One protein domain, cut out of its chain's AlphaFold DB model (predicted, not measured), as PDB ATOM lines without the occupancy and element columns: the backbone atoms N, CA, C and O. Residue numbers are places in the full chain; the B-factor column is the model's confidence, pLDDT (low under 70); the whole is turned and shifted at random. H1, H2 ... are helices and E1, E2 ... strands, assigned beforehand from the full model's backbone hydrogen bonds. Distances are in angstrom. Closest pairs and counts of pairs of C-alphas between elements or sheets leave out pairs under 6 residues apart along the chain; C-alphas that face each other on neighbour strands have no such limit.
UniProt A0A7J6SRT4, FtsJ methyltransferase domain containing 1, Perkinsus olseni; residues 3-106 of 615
ATOM      1  N   ASP A   3     -54.945 -54.213  18.723       81.81
ATOM      2  CA  ASP A   3     -56.343 -54.134  18.293       81.81
ATOM      3  C   ASP A   3     -56.911 -52.735  18.538       81.81
ATOM      4  O   ASP A   3     -57.718 -52.230  17.756       81.81
ATOM      5  N   ARG A   4     -56.492 -52.097  19.640       83.38
ATOM      6  CA  ARG A   4     -56.962 -50.770  20.062       83.38
ATOM      7  C   ARG A   4     -55.836 -49.978  20.716       83.38
ATOM      8  O   ARG A   4     -54.990 -50.550  21.393       83.38
ATOM      9  N   CYS A   5     -55.875 -48.656  20.582       85.75
ATOM     10  CA  CYS A   5     -54.991 -47.743  21.304       85.75
ATOM     11  C   CYS A   5     -55.825 -46.706  22.056       85.75
ATOM     12  O   CYS A   5     -56.799 -46.181  21.519       85.75
ATOM     13  N   ILE A   6     -55.435 -46.404  23.290       88.38
ATOM     14  CA  ILE A   6     -56.041 -45.363  24.120       88.38
ATOM     15  C   ILE A   6     -54.966 -44.333  24.431       88.38
ATOM     16  O   ILE A   6     -53.882 -44.688  24.881       88.38
ATOM     17  N   VAL A   7     -55.268 -43.058  24.205       90.69
ATOM     18  CA  VAL A   7     -54.382 -41.952  24.567       90.69
ATOM     19  C   VAL A   7     -54.921 -41.313  25.841       90.69
ATOM     20  O   VAL A   7     -56.062 -40.850  25.860       90.69
ATOM     21  N   CYS A   8     -54.139 -41.310  26.915       90.00
ATOM     22  CA  CYS A   8     -54.572 -40.797  28.213       90.00
ATOM     23  C   CYS A   8     -53.486 -39.969  28.901       90.00
ATOM     24  O   CYS A   8     -52.292 -40.139  28.667       90.00
ATOM     25  N   LYS A   9     -53.912 -39.061  29.781       86.88
ATOM     26  CA  LYS A   9     -53.018 -38.360  30.700       86.88
ATOM     27  C   LYS A   9     -53.125 -39.031  32.068       86.88
ATOM     28  O   LYS A   9     -54.245 -39.148  32.565       86.88
ATOM     29  N   PRO A  10     -52.021 -39.500  32.668       81.44
ATOM     30  CA  PRO A  10     -52.092 -40.153  33.964       81.44
ATOM     31  C   PRO A  10     -52.470 -39.126  35.032       81.44
ATOM     32  O   PRO A  10     -51.998 -37.989  35.004       81.44
ATOM     33  N   GLU A  11     -53.284 -39.551  35.993       76.12
ATOM     34  CA  GLU A  11     -53.814 -38.698  37.067       76.12
ATOM     35  C   GLU A  11     -52.705 -38.019  37.885       76.12
ATOM     36  O   GLU A  11     -52.822 -36.872  38.303       76.12
ATOM     37  N   MET A  12     -51.572 -38.707  38.037       66.88
ATOM     38  CA  MET A  12     -50.416 -38.208  38.779       66.88
ATOM     39  C   MET A  12     -49.565 -37.195  37.997       66.88
ATOM     40  O   MET A  12     -48.671 -36.573  38.581       66.88
ATOM     41  N   SER A  13     -49.789 -37.019  36.688       80.69
ATOM     42  CA  SER A  13     -49.044 -36.032  35.901       80.69
ATOM     43  C   SER A  13     -49.703 -34.666  35.981       80.69
ATOM     44  O   SER A  13     -50.924 -34.514  35.977       80.69
ATOM     45  N   LYS A  14     -48.870 -33.624  36.034       83.38
ATOM     46  CA  LYS A  14     -49.379 -32.255  36.065       83.38
ATOM     47  C   LYS A  14     -50.112 -31.969  34.755       83.38
ATOM     48  O   LYS A  14     -49.549 -32.204  33.685       83.38
ATOM     49  N   PRO A  15     -51.304 -31.366  34.799       80.44
ATOM     50  CA  PRO A  15     -52.087 -31.119  33.595       80.44
ATOM     51  C   PRO A  15     -51.401 -30.159  32.606       80.44
ATOM     52  O   PRO A  15     -51.591 -30.300  31.403       80.44
ATOM     53  N   GLY A  16     -50.502 -29.285  33.071       84.75
ATOM     54  CA  GLY A  16     -49.645 -28.457  32.205       84.75
ATOM     55  C   GLY A  16     -48.396 -29.155  31.634       84.75
ATOM     56  O   GLY A  16     -47.646 -28.535  30.884       84.75
ATOM     57  N   ASN A  17     -48.120 -30.415  31.986       86.94
ATOM     58  CA  ASN A  17     -47.004 -31.182  31.418       86.94
ATOM     59  C   ASN A  17     -47.366 -31.727  30.026       86.94
ATOM     60  O   ASN A  17     -48.533 -32.005  29.770       86.94
ATOM     61  N   SER A  18     -46.389 -31.939  29.147       84.62
ATOM     62  CA  SER A  18     -46.614 -32.520  27.811       84.62
ATOM     63  C   SER A  18     -46.701 -34.049  27.828       84.62
ATOM     64  O   SER A  18     -46.763 -34.690  26.786       84.62
ATOM     65  N   GLU A  19     -46.639 -34.648  29.013       87.00
ATOM     66  CA  GLU A  19     -46.658 -36.089  29.198       87.00
ATOM     67  C   GLU A  19     -48.054 -36.661  28.936       87.00
ATOM     68  O   GLU A  19     -49.044 -36.263  29.559       87.00
ATOM     69  N   VAL A  20     -48.102 -37.607  28.002       87.00
ATOM     70  CA  VAL A  20     -49.288 -38.339  27.565       87.00
ATOM     71  C   VAL A  20     -48.870 -39.790  27.340       87.00
ATOM     72  O   VAL A  20     -47.773 -40.060  26.854       87.00
ATOM     73  N   TYR A  21     -49.734 -40.722  27.717       88.12
ATOM     74  CA  TYR A  21     -49.513 -42.154  27.610       88.12
ATOM     75  C   TYR A  21     -50.358 -42.709  26.470       88.12
ATOM     76  O   TYR A  21     -51.511 -42.319  26.288       88.12
ATOM     77  N   VAL A  22     -49.783 -43.643  25.716       90.12
ATOM     78  CA  VAL A  22     -50.505 -44.425  24.712       90.12
ATOM     79  C   VAL A  22     -50.556 -45.866  25.199       90.12
ATOM     80  O   VAL A  22     -49.527 -46.529  25.305       90.12
ATOM     81  N   VAL A  23     -51.755 -46.341  25.518       87.69
ATOM     82  CA  VAL A  23     -52.019 -47.699  25.995       87.69
ATOM     83  C   VAL A  23     -52.534 -48.528  24.826       87.69
ATOM     84  O   VAL A  23     -53.660 -48.338  24.366       87.69
ATOM     85  N   GLY A  24     -51.696 -49.435  24.327       89.12
ATOM     86  CA  GLY A  24     -52.092 -50.433  23.336       89.12
ATOM     87  C   GLY A  24     -52.774 -51.627  24.004       89.12
ATOM     88  O   GLY A  24     -52.239 -52.189  24.956       89.12
ATOM     89  N   LEU A  25     -53.939 -52.026  23.501       84.69
ATOM     90  CA  LEU A  25     -54.714 -53.183  23.951       84.69
ATOM     91  C   LEU A  25     -54.792 -54.226  22.835       84.69
ATOM     92  O   LEU A  25     -54.810 -53.872  21.655       84.69
ATOM     93  N   GLY A  26     -54.868 -55.505  23.212       87.25
ATOM     94  CA  GLY A  26     -54.944 -56.605  22.246       87.25
ATOM     95  C   GLY A  26     -53.685 -56.675  21.388       87.25
ATOM     96  O   GLY A  26     -53.739 -56.574  20.166       87.25
ATOM     97  N   PHE A  27     -52.515 -56.735  22.026       88.75
ATOM     98  CA  PHE A  27     -51.277 -56.933  21.285       88.75
ATOM     99  C   PHE A  27     -51.281 -58.335  20.672       88.75
ATOM    100  O   PHE A  27     -51.152 -59.322  21.388       88.75
ATOM    101  N   GLY A  28     -51.438 -58.413  19.352       77.31
ATOM    102  CA  GLY A  28     -51.415 -59.679  18.631       77.31
ATOM    103  C   GLY A  28     -49.989 -60.204  18.517       77.31
ATOM    104  O   GLY A  28     -49.667 -61.253  19.051       77.31
ATOM    105  N   PHE A  29     -49.130 -59.470  17.812       80.19
ATOM    106  CA  PHE A  29     -47.705 -59.758  17.594       80.19
ATOM    107  C   PHE A  29     -47.118 -58.677  16.664       80.19
ATOM    108  O   PHE A  29     -47.851 -57.935  15.991       80.19
ATOM    109  N   ILE A  30     -45.785 -58.588  16.587       81.25
ATOM    110  CA  ILE A  30     -45.098 -57.764  15.581       81.25
ATOM    111  C   ILE A  30     -45.029 -58.554  14.273       81.25
ATOM    112  O   ILE A  30     -44.487 -59.654  14.235       81.25
ATOM    113  N   ARG A  31     -45.567 -57.998  13.182       78.56
ATOM    114  CA  ARG A  31     -45.451 -58.618  11.853       78.56
ATOM    115  C   ARG A  31     -43.986 -58.646  11.414       78.56
ATOM    116  O   ARG A  31     -43.280 -57.656  11.605       78.56
ATOM    117  N   SER A  32     -43.570 -59.718  10.741       79.25
ATOM    118  CA  SER A  32     -42.178 -59.943  10.318       79.25
ATOM    119  C   SER A  32     -41.585 -58.771   9.530       79.25
ATOM    120  O   SER A  32     -40.421 -58.451   9.704       79.25
ATOM    121  N   ALA A  33     -42.387 -58.060   8.730       76.44
ATOM    122  CA  ALA A  33     -41.940 -56.870   8.001       76.44
ATOM    123  C   ALA A  33     -41.537 -55.696   8.921       76.44
ATOM    124  O   ALA A  33     -40.513 -55.059   8.687       76.44
ATOM    125  N   VAL A  34     -42.301 -55.436   9.992       79.44
ATOM    126  CA  VAL A  34     -41.965 -54.399  10.989       79.44
ATOM    127  C   VAL A  34     -40.761 -54.835  11.808       79.44
ATOM    128  O   VAL A  34     -39.862 -54.038  12.050       79.44
ATOM    129  N   LEU A  35     -40.726 -56.110  12.207       81.81
ATOM    130  CA  LEU A  35     -39.622 -56.666  12.980       81.81
ATOM    131  C   LEU A  35     -38.307 -56.603  12.196       81.81
ATOM    132  O   LEU A  35     -37.315 -56.119  12.721       81.81
ATOM    133  N   ASN A  36     -38.313 -57.003  10.924       80.81
ATOM    134  CA  ASN A  36     -37.140 -56.930  10.054       80.81
ATOM    135  C   ASN A  36     -36.666 -55.488   9.862       80.81
ATOM    136  O   ASN A  36     -35.466 -55.243   9.848       80.81
ATOM    137  N   ARG A  37     -37.588 -54.519   9.758       76.75
ATOM    138  CA  ARG A  37     -37.223 -53.100   9.660       76.75
ATOM    139  C   ARG A  37     -36.628 -52.568  10.965       76.75
ATOM    140  O   ARG A  37     -35.656 -51.825  10.910       76.75
ATOM    141  N   LEU A  38     -37.173 -52.965  12.116       79.00
ATOM    142  CA  LEU A  38     -36.617 -52.641  13.433       79.00
ATOM    143  C   LEU A  38     -35.224 -53.252  13.629       79.00
ATOM    144  O   LEU A  38     -34.332 -52.560  14.102       79.00
ATOM    145  N   MET A  39     -35.024 -54.513  13.233       81.44
ATOM    146  CA  MET A  39     -33.714 -55.172  13.288       81.44
ATOM    147  C   MET A  39     -32.710 -54.489  12.357       81.44
ATOM    148  O   MET A  39     -31.623 -54.147  12.800       81.44
ATOM    149  N   ALA A  40     -33.107 -54.170  11.120       77.19
ATOM    150  CA  ALA A  40     -32.261 -53.428  10.185       77.19
ATOM    151  C   ALA A  40     -31.868 -52.041  10.724       77.19
ATOM    152  O   ALA A  40     -30.733 -51.613  10.559       77.19
ATOM    153  N   LEU A  41     -32.784 -51.355  11.419       71.62
ATOM    154  CA  LEU A  41     -32.470 -50.103  12.109       71.62
ATOM    155  C   LEU A  41     -31.480 -50.305  13.257       71.62
ATOM    156  O   LEU A  41     -30.697 -49.409  13.520       71.62
ATOM    157  N   MET A  42     -31.500 -51.438  13.959       71.06
ATOM    158  CA  MET A  42     -30.546 -51.718  15.039       71.06
ATOM    159  C   MET A  42     -29.155 -52.132  14.541       71.06
ATOM    160  O   MET A  42     -28.191 -51.977  15.285       71.06
ATOM    161  N   GLU A  43     -29.054 -52.673  13.327       78.88
ATOM    162  CA  GLU A  43     -27.804 -53.179  12.742       78.88
ATOM    163  C   GLU A  43     -27.032 -52.121  11.940       78.88
ATOM    164  O   GLU A  43     -25.817 -52.237  11.788       78.88
ATOM    165  N   ASP A  44     -27.715 -51.089  11.442       74.38
ATOM    166  CA  ASP A  44     -27.127 -50.065  10.583       74.38
ATOM    167  C   ASP A  44     -26.894 -48.747  11.353       74.38
ATOM    168  O   ASP A  44     -27.791 -47.919  11.546       74.38
ATOM    169  N   ASP A  45     -25.652 -48.547  11.806       66.44
ATOM    170  CA  ASP A  45     -25.200 -47.326  12.489       66.44
ATOM    171  C   ASP A  45     -25.333 -46.063  11.603       66.44
ATOM    172  O   ASP A  45     -25.468 -44.948  12.127       66.44
ATOM    173  N   ASP A  46     -25.350 -46.207  10.270       68.31
ATOM    174  CA  ASP A  46     -25.512 -45.096   9.324       68.31
ATOM    175  C   ASP A  46     -26.986 -44.665   9.178       68.31
ATOM    176  O   ASP A  46     -27.302 -43.502   8.883       68.31
ATOM    177  N   LEU A  47     -27.921 -45.568   9.481       61.75
ATOM    178  CA  LEU A  47     -29.345 -45.253   9.599       61.75
ATOM    179  C   LEU A  47     -29.629 -44.350  10.814       61.75
ATOM    180  O   LEU A  47     -30.453 -43.436  10.694       61.75
ATOM    181  N   TRP A  48     -28.896 -44.520  11.925       60.06
ATOM    182  CA  TRP A  48     -28.968 -43.653  13.117       60.06
ATOM    183  C   TRP A  48     -28.219 -42.323  12.978       60.06
ATOM    184  O   TRP A  48     -28.577 -41.346  13.640       60.06
ATOM    185  N   SER A  49     -27.179 -42.259  12.141       59.91
ATOM    186  CA  SER A  49     -26.325 -41.069  12.007       59.91
ATOM    187  C   SER A  49     -26.971 -39.920  11.212       59.91
ATOM    188  O   SER A  49     -26.518 -38.779  11.298       59.91
ATOM    189  N   GLY A  50     -28.075 -40.179  10.504       53.25
ATOM    190  CA  GLY A  50     -28.771 -39.216   9.640       53.25
ATOM    191  C   GLY A  50     -29.809 -38.319  10.319       53.25
ATOM    192  O   GLY A  50     -30.823 -38.011   9.703       53.25
ATOM    193  N   ILE A  51     -29.590 -37.871  11.558       52.34
ATOM    194  CA  ILE A  51     -30.488 -36.897  12.227       52.34
ATOM    195  C   ILE A  51     -30.485 -35.526  11.503       52.34
ATOM    196  O   ILE A  51     -31.388 -34.718  11.697       52.34
ATOM    197  N   GLU A  52     -29.516 -35.288  10.614       56.03
ATOM    198  CA  GLU A  52     -29.451 -34.117   9.723       56.03
ATOM    199  C   GLU A  52     -30.035 -34.372   8.317       56.03
ATOM    200  O   GLU A  52     -29.970 -33.497   7.454       56.03
ATOM    201  N   ALA A  53     -30.600 -35.556   8.057       59.00
ATOM    202  CA  ALA A  53     -31.219 -35.873   6.772       59.00
ATOM    203  C   ALA A  53     -32.484 -35.024   6.545       59.00
ATOM    204  O   ALA A  53     -33.259 -34.803   7.480       59.00
ATOM    205  N   GLY A  54     -32.695 -34.563   5.307       67.12
ATOM    206  CA  GLY A  54     -33.891 -33.805   4.918       67.12
ATOM    207  C   GLY A  54     -35.189 -34.608   5.079       67.12
ATOM    208  O   GLY A  54     -35.160 -35.838   5.156       67.12
ATOM    209  N   ASP A  55     -36.330 -33.913   5.110       64.81
ATOM    210  CA  ASP A  55     -37.643 -34.480   5.468       64.81
ATOM    211  C   ASP A  55     -38.036 -35.723   4.638       64.81
ATOM    212  O   ASP A  55     -38.580 -36.685   5.184       64.81
ATOM    213  N   GLU A  56     -37.695 -35.772   3.346       69.69
ATOM    214  CA  GLU A  56     -37.967 -36.935   2.481       69.69
ATOM    215  C   GLU A  56     -37.165 -38.181   2.885       69.69
ATOM    216  O   GLU A  56     -37.707 -39.283   2.954       69.69
ATOM    217  N   GLN A  57     -35.892 -38.012   3.244       66.44
ATOM    218  CA  GLN A  57     -35.053 -39.120   3.703       66.44
ATOM    219  C   GLN A  57     -35.490 -39.622   5.085       66.44
ATOM    220  O   GLN A  57     -35.333 -40.804   5.383       66.44
ATOM    221  N   GLN A  58     -36.063 -38.761   5.931       65.31
ATOM    222  CA  GLN A  58     -36.635 -39.185   7.214       65.31
ATOM    223  C   GLN A  58     -37.913 -40.012   7.024       65.31
ATOM    224  O   GLN A  58     -38.109 -40.997   7.738       65.31
ATOM    225  N   LEU A  59     -38.744 -39.666   6.036       66.19
ATOM    226  CA  LEU A  59     -39.939 -40.434   5.672       66.19
ATOM    227  C   LEU A  59     -39.584 -41.827   5.132       66.19
ATOM    228  O   LEU A  59     -40.205 -42.811   5.531       66.19
ATOM    229  N   GLU A  60     -38.543 -41.948   4.304       68.00
ATOM    230  CA  GLU A  60     -38.052 -43.251   3.823       68.00
ATOM    231  C   GLU A  60     -37.452 -44.119   4.945       68.00
ATOM    232  O   GLU A  60     -37.488 -45.355   4.900       68.00
ATOM    233  N   ARG A  61     -36.912 -43.478   5.988       69.75
ATOM    234  CA  ARG A  61     -36.338 -44.140   7.170       69.75
ATOM    235  C   ARG A  61     -37.372 -44.485   8.241       69.75
ATOM    236  O   ARG A  61     -37.021 -45.168   9.204       69.75
ATOM    237  N   ALA A  62     -38.630 -44.068   8.089       73.69
ATOM    238  CA  ALA A  62     -39.674 -44.372   9.056       73.69
ATOM    239  C   ALA A  62     -39.843 -45.894   9.233       73.69
ATOM    240  O   ALA A  62     -39.863 -46.667   8.273       73.69
ATOM    241  N   ILE A  63     -39.980 -46.333  10.491       76.06
ATOM    242  CA  ILE A  63     -40.260 -47.740  10.835       76.06
ATOM    243  C   ILE A  63     -41.587 -48.185  10.211       76.06
ATOM    244  O   ILE A  63     -41.734 -49.330   9.784       76.06
ATOM    245  N   VAL A  64     -42.553 -47.267  10.181       76.81
ATOM    246  CA  VAL A  64     -43.876 -47.465   9.604       76.81
ATOM    247  C   VAL A  64     -43.944 -46.646   8.313       76.81
ATOM    248  O   VAL A  64     -43.839 -45.422   8.391       76.81
ATOM    249  N   PRO A  65     -44.102 -47.285   7.143       76.19
ATOM    250  CA  PRO A  65     -44.278 -46.572   5.882       76.19
ATOM    251  C   PRO A  65     -45.515 -45.665   5.906       76.19
ATOM    252  O   PRO A  65     -46.538 -46.052   6.468       76.19
ATOM    253  N   ASP A  66     -45.461 -44.516   5.223       77.56
ATOM    254  CA  ASP A  66     -46.586 -43.560   5.141       77.56
ATOM    255  C   ASP A  66     -47.877 -44.246   4.656       77.56
ATOM    256  O   ASP A  66     -48.937 -44.103   5.254       77.56
ATOM    257  N   GLY A  67     -47.771 -45.123   3.650       81.50
ATOM    258  CA  GLY A  67     -48.913 -45.876   3.117       81.50
ATOM    259  C   GLY A  67     -49.542 -46.894   4.081       81.50
ATOM    260  O   GLY A  67     -50.573 -47.475   3.756       81.50
ATOM    261  N   TRP A  68     -48.931 -47.156   5.241       79.25
ATOM    262  CA  TRP A  68     -49.504 -48.019   6.282       79.25
ATOM    263  C   TRP A  68     -50.303 -47.237   7.321       79.25
ATOM    264  O   TRP A  68     -51.019 -47.837   8.126       79.25
ATOM    265  N   VAL A  69     -50.183 -45.911   7.315       83.00
ATOM    266  CA  VAL A  69     -50.943 -45.025   8.183       83.00
ATOM    267  C   VAL A  69     -52.265 -44.718   7.487       83.00
ATOM    268  O   VAL A  69     -52.300 -44.080   6.437       83.00
ATOM    269  N   SER A  70     -53.374 -45.212   8.039       86.31
ATOM    270  CA  SER A  70     -54.692 -44.927   7.470       86.31
ATOM    271  C   SER A  70     -55.078 -43.461   7.682       86.31
ATOM    272  O   SER A  70     -54.687 -42.841   8.672       86.31
ATOM    273  N   ALA A  71     -55.907 -42.918   6.785       88.44
ATOM    274  CA  ALA A  71     -56.471 -41.578   6.950       88.44
ATOM    275  C   ALA A  71     -57.222 -41.439   8.288       88.44
ATOM    276  O   ALA A  71     -57.032 -40.450   8.991       88.44
ATOM    277  N   ASP A  72     -57.969 -42.476   8.685       86.25
ATOM    278  CA  ASP A  72     -58.673 -42.536   9.972       86.25
ATOM    279  C   ASP A  72     -57.716 -42.420  11.168       86.25
ATOM    280  O   ASP A  72     -58.017 -41.743  12.152       86.25
ATOM    281  N   PHE A  73     -56.545 -43.069  11.097       85.50
ATOM    282  CA  PHE A  73     -55.532 -42.962  12.146       85.50
ATOM    283  C   PHE A  73     -54.964 -41.548  12.208       85.50
ATOM    284  O   PHE A  73     -54.850 -40.993  13.298       85.50
ATOM    285  N   THR A  74     -54.633 -40.955  11.059       87.25
ATOM    286  CA  THR A  74     -54.118 -39.582  10.987       87.25
ATOM    287  C   THR A  74     -55.131 -38.587  11.548       87.25
ATOM    288  O   THR A  74     -54.770 -37.745  12.366       87.25
ATOM    289  N   GLU A  75     -56.409 -38.717  11.191       89.81
ATOM    290  CA  GLU A  75     -57.479 -37.878  11.732       89.81
ATOM    291  C   GLU A  75     -57.610 -38.042  13.255       89.81
ATOM    292  O   GLU A  75     -57.684 -37.051  13.987       89.81
ATOM    293  N   ALA A  76     -57.603 -39.282  13.756       86.06
ATOM    294  CA  ALA A  76     -57.668 -39.560  15.188       86.06
ATOM    295  C   ALA A  76     -56.449 -38.999  15.939       86.06
ATOM    296  O   ALA A  76     -56.606 -38.382  16.993       86.06
ATOM    297  N   PHE A  77     -55.248 -39.162  15.381       87.81
ATOM    298  CA  PHE A  77     -54.009 -38.625  15.932       87.81
ATOM    299  C   PHE A  77     -54.073 -37.102  16.034       87.81
ATOM    300  O   PHE A  77     -53.861 -36.557  17.116       87.81
ATOM    301  N   THR A  78     -54.467 -36.423  14.955       90.44
ATOM    302  CA  THR A  78     -54.644 -34.968  14.928       90.44
ATOM    303  C   THR A  78     -55.651 -34.504  15.980       90.44
ATOM    304  O   THR A  78     -55.350 -33.594  16.753       90.44
ATOM    305  N   LYS A  79     -56.816 -35.161  16.087       91.19
ATOM    306  CA  LYS A  79     -57.817 -34.846  17.122       91.19
ATOM    307  C   LYS A  79     -57.247 -34.999  18.534       91.19
ATOM    308  O   LYS A  79     -57.457 -34.121  19.369       91.19
ATOM    309  N   CYS A  80     -56.502 -36.073  18.800       90.06
ATOM    310  CA  CYS A  80     -55.840 -36.279  20.087       90.06
ATOM    311  C   CYS A  80     -54.787 -35.200  20.370       90.06
ATOM    312  O   CYS A  80     -54.762 -34.653  21.472       90.06
ATOM    313  N   SER A  81     -53.938 -34.867  19.395       90.00
ATOM    314  CA  SER A  81     -52.917 -33.828  19.544       90.00
ATOM    315  C   SER A  81     -53.539 -32.467  19.848       90.00
ATOM    316  O   SER A  81     -53.109 -31.808  20.795       90.00
ATOM    317  N   VAL A  82     -54.587 -32.072  19.116       92.81
ATOM    318  CA  VAL A  82     -55.320 -30.821  19.369       92.81
ATOM    319  C   VAL A  82     -55.914 -30.836  20.774       92.81
ATOM    320  O   VAL A  82     -55.632 -29.940  21.560       92.81
ATOM    321  N   TYR A  83     -56.632 -31.896  21.147       93.75
ATOM    322  CA  TYR A  83     -57.237 -32.005  22.473       93.75
ATOM    323  C   TYR A  83     -56.221 -31.827  23.616       93.75
ATOM    324  O   TYR A  83     -56.407 -30.980  24.489       93.75
ATOM    325  N   PHE A  84     -55.129 -32.602  23.618       91.19
ATOM    326  CA  PHE A  84     -54.155 -32.546  24.713       91.19
ATOM    327  C   PHE A  84     -53.340 -31.251  24.723       91.19
ATOM    328  O   PHE A  84     -53.002 -30.770  25.805       91.19
ATOM    329  N   SER A  85     -53.044 -30.673  23.556       91.62
ATOM    330  CA  SER A  85     -52.342 -29.387  23.475       91.62
ATOM    331  C   SER A  85     -53.218 -28.220  23.930       91.62
ATOM    332  O   SER A  85     -52.730 -27.376  24.677       91.62
ATOM    333  N   THR A  86     -54.510 -28.202  23.587       92.88
ATOM    334  CA  THR A  86     -55.470 -27.222  24.119       92.88
ATOM    335  C   THR A  86     -55.548 -27.320  25.636       92.88
ATOM    336  O   THR A  86     -55.304 -26.332  26.318       92.88
ATOM    337  N   GLN A  87     -55.754 -28.525  26.181       88.88
ATOM    338  CA  GLN A  87     -55.771 -28.732  27.633       88.88
ATOM    339  C   GLN A  87     -54.471 -28.254  28.292       88.88
ATOM    340  O   GLN A  87     -54.494 -27.581  29.319       88.88
ATOM    341  N   GLN A  88     -53.317 -28.572  27.700       91.44
ATOM    342  CA  GLN A  88     -52.032 -28.128  28.229       91.44
ATOM    343  C   GLN A  88     -51.914 -26.598  28.233       91.44
ATOM    344  O   GLN A  88     -51.515 -26.029  29.251       91.44
ATOM    345  N   THR A  89     -52.265 -25.945  27.123       91.69
ATOM    346  CA  THR A  89     -52.252 -24.485  26.978       91.69
ATOM    347  C   THR A  89     -53.170 -23.831  28.002       91.69
ATOM    348  O   THR A  89     -52.704 -22.994  28.772       91.69
ATOM    349  N   ASP A  90     -54.418 -24.291  28.115       92.31
ATOM    350  CA  ASP A  90     -55.406 -23.758  29.057       92.31
ATOM    351  C   ASP A  90     -54.908 -23.845  30.504       92.31
ATOM    352  O   ASP A  90     -55.005 -22.887  31.276       92.31
ATOM    353  N   TYR A  91     -54.305 -24.975  30.887       91.38
ATOM    354  CA  TYR A  91     -53.734 -25.140  32.223       91.38
ATOM    355  C   TYR A  91     -52.496 -24.271  32.459       91.38
ATOM    356  O   TYR A  91     -52.300 -23.782  33.576       91.38
ATOM    357  N   ILE A  92     -51.636 -24.089  31.454       87.56
ATOM    358  CA  ILE A  92     -50.475 -23.199  31.560       87.56
ATOM    359  C   ILE A  92     -50.946 -21.755  31.712       87.56
ATOM    360  O   ILE A  92     -50.520 -21.089  32.652       87.56
ATOM    361  N   GLU A  93     -51.862 -21.292  30.866       92.38
ATOM    362  CA  GLU A  93     -52.418 -19.942  30.939       92.38
ATOM    363  C   GLU A  93     -53.139 -19.687  32.258       92.38
ATOM    364  O   GLU A  93     -52.910 -18.662  32.901       92.38
ATOM    365  N   ARG A  94     -53.961 -20.638  32.714       89.62
ATOM    366  CA  ARG A  94     -54.620 -20.555  34.018       89.62
ATOM    367  C   ARG A  94     -53.601 -20.403  35.141       89.62
ATOM    368  O   ARG A  94     -53.775 -19.546  36.003       89.62
ATOM    369  N   ASN A  95     -52.535 -21.205  35.135       85.50
ATOM    370  CA  ASN A  95     -51.470 -21.089  36.128       85.50
ATOM    371  C   ASN A  95     -50.765 -19.732  36.034       85.50
ATOM    372  O   ASN A  95     -50.527 -19.111  37.064       85.50
ATOM    373  N   LEU A  96     -50.460 -19.252  34.827       87.50
ATOM    374  CA  LEU A  96     -49.854 -17.935  34.643       87.50
ATOM    375  C   LEU A  96     -50.738 -16.840  35.246       87.50
ATOM    376  O   LEU A  96     -50.238 -16.085  36.070       87.50
ATOM    377  N   ARG A  97     -52.047 -16.830  34.960       87.81
ATOM    378  CA  ARG A  97     -53.008 -15.858  35.519       87.81
ATOM    379  C   ARG A  97     -53.125 -15.955  37.042       87.81
ATOM    380  O   ARG A  97     -53.098 -14.937  37.727       87.81
ATOM    381  N   LEU A  98     -53.215 -17.171  37.588       81.44
ATOM    382  CA  LEU A  98     -53.277 -17.395  39.039       81.44
ATOM    383  C   LEU A  98     -52.015 -16.898  39.755       81.44
ATOM    384  O   LEU A  98     -52.095 -16.439  40.895       81.44
ATOM    385  N   PHE A  99     -50.851 -16.995  39.104       79.81
ATOM    386  CA  PHE A  99     -49.570 -16.617  39.696       79.81
ATOM    387  C   PHE A  99     -49.059 -15.227  39.297       79.81
ATOM    388  O   PHE A  99     -48.059 -14.789  39.864       79.81
ATOM    389  N   GLU A 100     -49.730 -14.530  38.378       83.69
ATOM    390  CA  GLU A 100     -49.322 -13.215  37.863       83.69
ATOM    391  C   GLU A 100     -49.281 -12.157  38.971       83.69
ATOM    392  O   GLU A 100     -48.322 -11.396  39.067       83.69
ATOM    393  N   ASN A 101     -50.263 -12.187  39.877       82.00
ATOM    394  CA  ASN A 101     -50.387 -11.245  40.995       82.00
ATOM    395  C   ASN A 101     -50.190 -11.903  42.367       82.00
ATOM    396  O   ASN A 101     -50.643 -11.376  43.380       82.00
ATOM    397  N   PHE A 102     -49.550 -13.074  42.417       80.25
ATOM    398  CA  PHE A 102     -49.418 -13.821  43.665       80.25
ATOM    399  C   PHE A 102     -48.374 -13.166  44.579       80.25
ATOM    400  O   PHE A 102     -47.193 -13.143  44.205       80.25
ATOM    401  N   PRO A 103     -48.755 -12.657  45.769       86.25
ATOM    402  CA  PRO A 103     -47.820 -11.973  46.650       86.25
ATOM    403  C   PRO A 103     -46.630 -12.869  46.992       86.25
ATOM    404  O   PRO A 103     -46.761 -14.077  47.230       86.25
ATOM    405  N   PHE A 104     -45.438 -12.280  47.006       81.81
ATOM    406  CA  PHE A 104     -44.202 -13.020  47.240       81.81
ATOM    407  C   PHE A 104     -44.200 -13.700  48.616       81.81
ATOM    408  O   PHE A 104     -43.711 -14.823  48.755       81.81
ATOM    409  N   GLU A 105     -44.799 -13.050  49.609       84.19
ATOM    410  CA  GLU A 105     -44.951 -13.528  50.979       84.19
ATOM    411  C   GLU A 105     -45.826 -14.788  51.038       84.19
ATOM    412  O   GLU A 105     -45.424 -15.799  51.617       84.19
ATOM    413  N   GLU A 106     -46.981 -14.778  50.365       82.69
ATOM    414  CA  GLU A 106     -47.863 -15.947  50.281       82.69
ATOM    415  C   GLU A 106     -47.172 -17.102  49.549       82.69
ATOM    416  O   GLU A 106     -47.248 -18.260  49.969       82.69
TER     417      GLU A 106
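This is residues 3 to 106 of the 615 residues of the protein "FtsJ methyltransferase domain containing 1" of Perkinsus olseni (UniProt A0A7J6SRT4). A loose L shape: the strand hairpin E1-E2 and the long helix H4 run alongside each other with little contact, and the short helices H1, H2 and H3 form a side arm at one end. Residues 96 to 106 stick out at the other. The printed part has 104 residues, with four named helices and two named strands in the order E1 E2 H1 H2 H3 H4, the sheet antiparallel; the class is mostly helix, with helices holding 53 and strands 13 of the 66 residues in named elements, and the whole is only just extended, close to loose, with a radius of gyration of the C-alphas of 19.8 A and spans of 60 by 35 by 24 A.

E1, residues 3 to 8, begins at C-alpha 3 (-56.343, -54.134, 18.293); E2 is residues 21 to 27. H4, residues 71 to 100, spans 42.6 A, ending at C-alpha 100 (-49.322, -13.215, 37.863). H1 is residues 32 to 43, 16.1 A; H2 45 to 49; H3 55 to 60.

E1 and E2 are antiparallel at 164 degrees; N 6 and O 23 are within hydrogen-bond range, 2.8 A. The closest C-alphas of E1 and H4, Val 7 and Cys 80, are 7.4 A apart. H1 and H2 are close but not clearly touching, with closest C-alphas Leu 41 and Leu 47 at 6.3 A. H3 and H4 are apart. In H1 to H4 every O i to N i+4 pair is within hydrogen-bond range.

The farthest C-alphas, Ser 32 and Glu 105, are 61.8 A apart. The printed part has no cut; the E1 to E2 link is long. pLDDT is under 70 at residues 12 and 45 to 61.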